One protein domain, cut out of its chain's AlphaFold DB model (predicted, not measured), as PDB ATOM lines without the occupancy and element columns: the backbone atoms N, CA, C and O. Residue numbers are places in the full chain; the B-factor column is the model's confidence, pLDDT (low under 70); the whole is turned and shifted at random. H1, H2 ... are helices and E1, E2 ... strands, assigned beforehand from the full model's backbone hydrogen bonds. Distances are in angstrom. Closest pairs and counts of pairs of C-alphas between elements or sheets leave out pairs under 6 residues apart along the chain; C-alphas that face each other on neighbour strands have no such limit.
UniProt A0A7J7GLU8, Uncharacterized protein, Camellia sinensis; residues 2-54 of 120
ATOM      1  N   ASP A   2      72.645  30.200  73.816       83.56
ATOM      2  CA  ASP A   2      73.579  31.329  73.736       83.56
ATOM      3  C   ASP A   2      74.637  31.182  74.838       83.56
ATOM      4  O   ASP A   2      74.270  30.977  75.995       83.56
ATOM      5  N   LEU A   3      75.918  31.193  74.476       87.62
ATOM      6  CA  LEU A   3      77.069  30.981  75.366       87.62
ATOM      7  C   LEU A   3      78.136  32.071  75.200       87.62
ATOM      8  O   LEU A   3      79.231  31.937  75.747       87.62
ATOM      9  N   LEU A   4      77.852  33.116  74.418       88.69
ATOM     10  CA  LEU A   4      78.829  34.160  74.110       88.69
ATOM     11  C   LEU A   4      79.256  34.925  75.366       88.69
ATOM     12  O   LEU A   4      80.419  35.283  75.507       88.69
ATOM     13  N   ASP A   5      78.338  35.075  76.318       90.50
ATOM     14  CA  ASP A   5      78.577  35.647  77.644       90.50
ATOM     15  C   ASP A   5      79.550  34.834  78.510       90.50
ATOM     16  O   ASP A   5      80.097  35.363  79.470       90.50
ATOM     17  N   CYS A   6      79.795  33.565  78.177       92.44
ATOM     18  CA  CYS A   6      80.738  32.717  78.899       92.44
ATOM     19  C   CYS A   6      82.178  32.842  78.367       92.44
ATOM     20  O   CYS A   6      83.060  32.135  78.860       92.44
ATOM     21  N   LEU A   7      82.430  33.658  77.338       91.94
ATOM     22  CA  LEU A   7      83.753  33.850  76.742       91.94
ATOM     23  C   LEU A   7      84.474  35.032  77.405       91.94
ATOM     24  O   LEU A   7      83.984  36.153  77.382       91.94
ATOM     25  N   ASP A   8      85.665  34.792  77.956       90.38
ATOM     26  CA  ASP A   8      86.501  35.850  78.545       90.38
ATOM     27  C   ASP A   8      87.293  36.616  77.470       90.38
ATOM     28  O   ASP A   8      87.623  37.790  77.619       90.38
ATOM     29  N   THR A   9      87.722  35.919  76.417       88.94
ATOM     30  CA  THR A   9      88.571  36.472  75.352       88.94
ATOM     31  C   THR A   9      88.388  35.640  74.095       88.94
ATOM     32  O   THR A   9      88.287  34.416  74.189       88.94
ATOM     33  N   THR A  10      88.378  36.282  72.930       91.75
ATOM     34  CA  THR A  10      88.246  35.626  71.624       91.75
ATOM     35  C   THR A  10      89.358  36.060  70.681       91.75
ATOM     36  O   THR A  10      89.738  37.228  70.661       91.75
ATOM     37  N   TRP A  11      89.822  35.132  69.855       91.44
ATOM     38  CA  TRP A  11      90.780  35.341  68.776       91.44
ATOM     39  C   TRP A  11      90.131  34.915  67.464       91.44
ATOM     40  O   TRP A  11      89.399  33.928  67.439       91.44
ATOM     41  N   SER A  12      90.391  35.644  66.380       88.38
ATOM     42  CA  SER A  12      89.823  35.362  65.052       88.38
ATOM     43  C   SER A  12      90.335  34.056  64.434       88.38
ATOM     44  O   SER A  12      89.646  33.468  63.607       88.38
ATOM     45  N   GLY A  13      91.496  33.578  64.879       88.19
ATOM     46  CA  GLY A  13      92.082  32.299  64.497       88.19
ATOM     47  C   GLY A  13      93.152  31.871  65.498       88.19
ATOM     48  O   GLY A  13      93.478  32.604  66.435       88.19
ATOM     49  N   ALA A  14      93.684  30.669  65.318       89.44
ATOM     50  CA  ALA A  14      94.765  30.142  66.143       89.44
ATOM     51  C   ALA A  14      95.716  29.287  65.304       89.44
ATOM     52  O   ALA A  14      95.297  28.673  64.329       89.44
ATOM     53  N   VAL A  15      96.981  29.211  65.708       91.31
ATOM     54  CA  VAL A  15      97.960  28.284  65.130       91.31
ATOM     55  C   VAL A  15      98.265  27.216  66.169       91.31
ATOM     56  O   VAL A  15      98.582  27.529  67.315       91.31
ATOM     57  N   VAL A  16      98.136  25.951  65.786       90.44
ATOM     58  CA  VAL A  16      98.465  24.799  66.625       90.44
ATOM     59  C   VAL A  16      99.809  24.255  66.178       90.44
ATOM     60  O   VAL A  16      99.943  23.800  65.046       90.44
ATOM     61  N   PHE A  17     100.783  24.279  67.079       91.38
ATOM     62  CA  PHE A  17     102.048  23.572  66.913       91.38
ATOM     63  C   PHE A  17     101.806  22.100  67.251       91.38
ATOM     64  O   PHE A  17     101.357  21.790  68.356       91.38
ATOM     65  N   VAL A  18     102.000  21.212  66.277       90.25
ATOM     66  CA  VAL A  18     101.842  19.761  66.468       90.25
ATOM     67  C   VAL A  18     103.179  19.143  66.881       90.25
ATOM     68  O   VAL A  18     103.198  18.255  67.732       90.25
ATOM     69  N   ASP A  19     104.278  19.668  66.340       90.00
ATOM     70  CA  ASP A  19     105.664  19.415  66.740       90.00
ATOM     71  C   ASP A  19     106.524  20.669  66.444       90.00
ATOM     72  O   ASP A  19     105.989  21.710  66.050       90.00
ATOM     73  N   ASP A  20     107.845  20.584  66.639       89.62
ATOM     74  CA  ASP A  20     108.786  21.703  66.442       89.62
ATOM     75  C   ASP A  20     108.893  22.182  64.979       89.62
ATOM     76  O   ASP A  20     109.438  23.254  64.707       89.62
ATOM     77  N   HIS A  21     108.376  21.409  64.020       89.06
ATOM     78  CA  HIS A  21     108.492  21.666  62.585       89.06
ATOM     79  C   HIS A  21     107.140  21.770  61.865       89.06
ATOM     80  O   HIS A  21     107.092  22.245  60.729       89.06
ATOM     81  N   SER A  22     106.038  21.354  62.495       91.62
ATOM     82  CA  SER A  22     104.717  21.294  61.882       91.62
ATOM     83  C   SER A  22     103.680  22.113  62.650       91.62
ATOM     84  O   SER A  22     103.473  21.991  63.862       91.62
ATOM     85  N   THR A  23     102.985  22.972  61.904       92.00
ATOM     86  CA  THR A  23     101.921  23.830  62.426       92.00
ATOM     87  C   THR A  23     100.640  23.664  61.620       92.00
ATOM     88  O   THR A  23     100.659  23.300  60.443       92.00
ATOM     89  N   LYS A  24      99.500  23.898  62.270       90.50
ATOM     90  CA  LYS A  24      98.171  23.883  61.653       90.50
ATOM     91  C   LYS A  24      97.418  25.150  62.013       90.50
ATOM     92  O   LYS A  24      97.223  25.437  63.193       90.50
ATOM     93  N   ASN A  25      96.937  25.860  61.001       90.06
ATOM     94  CA  ASN A  25      96.044  26.989  61.207       90.06
ATOM     95  C   ASN A  25      94.627  26.488  61.497       90.06
ATOM     96  O   ASN A  25      94.108  25.580  60.848       90.06
ATOM     97  N   LEU A  26      94.015  27.073  62.516       88.38
ATOM     98  CA  LEU A  26      92.606  26.948  62.825       88.38
ATOM     99  C   LEU A  26      91.919  28.209  62.313       88.38
ATOM    100  O   LEU A  26      91.899  29.229  63.002       88.38
ATOM    101  N   ASP A  27      91.308  28.109  61.134       85.81
ATOM    102  CA  ASP A  27      90.577  29.205  60.471       85.81
ATOM    103  C   ASP A  27      89.195  29.463  61.096       85.81
ATOM    104  O   ASP A  27      88.240  29.869  60.436       85.81
ATOM    105  N   ARG A  28      89.058  29.179  62.393       85.56
ATOM    106  CA  ARG A  28      87.845  29.434  63.163       85.56
ATOM    107  C   ARG A  28      88.183  30.243  64.409       85.56
ATOM    108  O   ARG A  28      89.216  29.974  65.035       85.56
ATOM    109  N   PRO A  29      87.289  31.151  64.833       86.56
ATOM    110  CA  PRO A  29      87.470  31.860  66.078       86.56
ATOM    111  C   PRO A  29      87.649  30.892  67.242       86.56
ATOM    112  O   PRO A  29      86.914  29.912  67.393       86.56
ATOM    113  N   CYS A  30      88.640  31.179  68.069       87.12
ATOM    114  CA  CYS A  30      88.921  30.438  69.285       87.12
ATOM    115  C   CYS A  30      88.678  31.363  70.475       87.12
ATOM    116  O   CYS A  30      88.868  32.571  70.376       87.12
ATOM    117  N   GLY A  31      88.241  30.820  71.608       89.50
ATOM    118  CA  GLY A  31      87.912  31.633  72.772       89.50
ATOM    119  C   GLY A  31      88.270  30.952  74.078       89.50
ATOM    120  O   GLY A  31      88.144  29.733  74.222       89.50
ATOM    121  N   ARG A  32      88.716  31.751  75.045       91.50
ATOM    122  CA  ARG A  32      88.912  31.305  76.420       91.50
ATOM    123  C   ARG A  32      87.565  31.353  77.123       91.50
ATOM    124  O   ARG A  32      86.938  32.404  77.189       91.50
ATOM    125  N   VAL A  33      87.133  30.213  77.649       93.88
ATOM    126  CA  VAL A  33      85.831  30.082  78.308       93.88
ATOM    127  C   VAL A  33      85.970  30.241  79.818       93.88
ATOM    128  O   VAL A  33      86.785  29.562  80.455       93.88
ATOM    129  N   ASN A  34      85.093  31.046  80.410       94.44
ATOM    130  CA  ASN A  34      84.855  31.068  81.839       94.44
ATOM    131  C   ASN A  34      84.149  29.776  82.269       94.44
ATOM    132  O   ASN A  34      82.929  29.622  82.171       94.44
ATOM    133  N   ARG A  35      84.931  28.816  82.770       92.56
ATOM    134  CA  ARG A  35      84.426  27.482  83.137       92.56
ATOM    135  C   ARG A  35      83.303  27.526  84.177       92.56
ATOM    136  O   ARG A  35      82.421  26.672  84.138       92.56
ATOM    137  N   ARG A  36      83.326  28.492  85.105       93.81
ATOM    138  CA  ARG A  36      82.295  28.614  86.152       93.81
ATOM    139  C   ARG A  36      80.970  29.072  85.557       93.81
ATOM    140  O   ARG A  36      79.947  28.447  85.831       93.81
ATOM    141  N   GLN A  37      80.998  30.111  84.724       94.00
ATOM    142  CA  GLN A  37      79.793  30.623  84.071       94.00
ATOM    143  C   GLN A  37      79.211  29.606  83.089       94.00
ATOM    144  O   GLN A  37      78.022  29.304  83.182       94.00
ATOM    145  N   LEU A  38      80.053  28.987  82.249       94.69
ATOM    146  CA  LEU A  38      79.616  27.935  81.328       94.69
ATOM    147  C   LEU A  38      78.916  26.800  82.085       94.69
ATOM    148  O   LEU A  38      77.803  26.415  81.731       94.69
ATOM    149  N   LYS A  39      79.546  26.292  83.153       93.31
ATOM    150  CA  LYS A  39      78.968  25.224  83.978       93.31
ATOM    151  C   LYS A  39      77.618  25.641  84.560       93.31
ATOM    152  O   LYS A  39      76.660  24.886  84.445       93.31
ATOM    153  N   SER A  40      77.540  26.828  85.161       94.69
ATOM    154  CA  SER A  40      76.304  27.340  85.761       94.69
ATOM    155  C   SER A  40      75.174  27.418  84.730       94.69
ATOM    156  O   SER A  40      74.100  26.853  84.937       94.69
ATOM    157  N   LYS A  41      75.444  28.020  83.565       95.06
ATOM    158  CA  LYS A  41      74.460  28.210  82.494       95.06
ATOM    159  C   LYS A  41      73.993  26.886  81.893       95.06
ATOM    160  O   LYS A  41      72.797  26.699  81.662       95.06
ATOM    161  N   MET A  42      74.911  25.939  81.690       94.00
ATOM    162  CA  MET A  42      74.571  24.583  81.253       94.00
ATOM    163  C   MET A  42      73.688  23.866  82.278       94.00
ATOM    164  O   MET A  42      72.642  23.340  81.909       94.00
ATOM    165  N   MET A  43      74.053  23.895  83.565       94.31
ATOM    166  CA  MET A  43      73.258  23.267  84.626       94.31
ATOM    167  C   MET A  43      71.854  23.873  84.722       94.31
ATOM    168  O   MET A  43      70.874  23.133  84.756       94.31
ATOM    169  N   GLN A  44      71.740  25.202  84.690       94.44
ATOM    170  CA  GLN A  44      70.447  25.891  84.683       94.44
ATOM    171  C   GLN A  44      69.588  25.473  83.488       94.44
ATOM    172  O   GLN A  44      68.403  25.187  83.649       94.44
ATOM    173  N   LYS A  45      70.169  25.380  82.286       94.06
ATOM    174  CA  LYS A  45      69.436  24.917  81.102       94.06
ATOM    175  C   LYS A  45      68.985  23.466  81.227       94.06
ATOM    176  O   LYS A  45      67.863  23.175  80.829       94.06
ATOM    177  N   CYS A  46      69.792  22.579  81.802       95.25
ATOM    178  CA  CYS A  46      69.363  21.212  82.097       95.25
ATOM    179  C   CYS A  46      68.144  21.202  83.033       95.25
ATOM    180  O   CYS A  46      67.154  20.542  82.722       95.25
ATOM    181  N   ILE A  47      68.171  21.986  84.119       95.38
ATOM    182  CA  ILE A  47      67.041  22.105  85.059       95.38
ATOM    183  C   ILE A  47      65.780  22.591  84.334       95.38
ATOM    184  O   ILE A  47      64.717  21.995  84.484       95.38
ATOM    185  N   LEU A  48      65.900  23.623  83.491       96.38
ATOM    186  CA  LEU A  48      64.778  24.160  82.710       96.38
ATOM    187  C   LEU A  48      64.183  23.146  81.718       96.38
ATOM    188  O   LEU A  48      63.022  23.276  81.351       96.38
ATOM    189  N   ASN A  49      64.954  22.139  81.298       96.75
ATOM    190  CA  ASN A  49      64.486  21.042  80.447       96.75
ATOM    191  C   ASN A  49      64.068  19.796  81.253       96.75
ATOM    192  O   ASN A  49      63.931  18.714  80.690       96.75
ATOM    193  N   GLY A  50      63.878  19.923  82.570       95.75
ATOM    194  CA  GLY A  50      63.363  18.850  83.424       95.75
ATOM    195  C   GLY A  50      64.416  17.869  83.945       95.75
ATOM    196  O   GLY A  50      64.056  16.870  84.569       95.75
ATOM    197  N   VAL A  51      65.711  18.133  83.738       96.44
ATOM    198  CA  VAL A  51      66.778  17.308  84.321       96.44
ATOM    199  C   VAL A  51      66.804  17.503  85.835       96.44
ATOM    200  O   VAL A  51      66.930  18.624  86.332       96.44
ATOM    201  N   LYS A  52      66.738  16.394  86.573       95.25
ATOM    202  CA  LYS A  52      66.875  16.377  88.031       95.25
ATOM    203  C   LYS A  52      68.324  16.102  88.411       95.25
ATOM    204  O   LYS A  52      68.905  15.112  87.977       95.25
ATOM    205  N   PHE A  53      68.888  16.968  89.246       94.25
ATOM    206  CA  PHE A  53      70.215  16.773  89.817       94.25
ATOM    207  C   PHE A  53      70.088  16.188  91.218       94.25
ATOM    208  O   PHE A  53      69.325  16.689  92.041       94.25
ATOM    209  N   HIS A  54      70.863  15.143  91.485       94.31
ATOM    210  CA  HIS A  54      70.993  14.547  92.804       94.31
ATOM    211  C   HIS A  54      72.418  14.791  93.297       94.31
ATOM    212  O   HIS A  54      73.387  14.429  92.629       94.31
TER     213      HIS A  54
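What this domain is: This is residues 2 to 54 of the 120 residues of an uncharacterized protein of Camellia sinensis (UniProt A0A7J7GLU8). The model is a thin rod with two small ladders of strands and a helix one after another. The pair E1 and E4 lies in the middle, the hairpin of E2 and E3 bends away to one end, and H1 reaches toward the other end, where residues 44 to 50 stick out. The printed part has 53 residues with four named strands and one named helix, in the order E1, E2, E3, E4, H1, and the class is mixed, helices and strands. Both two-stranded sheets, E1 - E4 and E2 - E3, are antiparallel. The whole is extended, with a radius of gyration of the C-alphas of 16.2 A and spans of 49 by 21 by 16 A.

How they stand to each other: E1, residues 7 to 11, and E4, residues 30 to 33, are antiparallel neighbours at 163 degrees, with N 8 and O 32 at 2.8 A and N 30 and O 11 at 2.9 A, within hydrogen-bond range. E1 runs on into E2, residues 14 to 17, across a break of 2 residues at 77 degrees. E2 forms a hairpin with E3, residues 23 to 26, antiparallel at 155 degrees, with N 16 and O 24 at 2.8 A. E3 is apart from E1 and from E4. H1, residues 35 to 48, follows E4 by a tight link and is apart from E1, E2 and E3. In H1 every O i to N i+4 pair is within hydrogen-bond range.

Where its parts are: E1 begins at C-alpha 7 (83.753, 33.850, 76.742) and is 10.7 A long. E2 and E3 each measure 9.8 A, and E4 9.5 A. H1 is 19.9 A long, ending at C-alpha 48 (64.778, 24.160, 82.710).

The domain as a whole: The two C-alphas farthest apart, of His 21 and Gly 50, are 49.8 A apart. The printed part has no cut, its four links between named elements are tight, and no printed residue is under 70 in pLDDT.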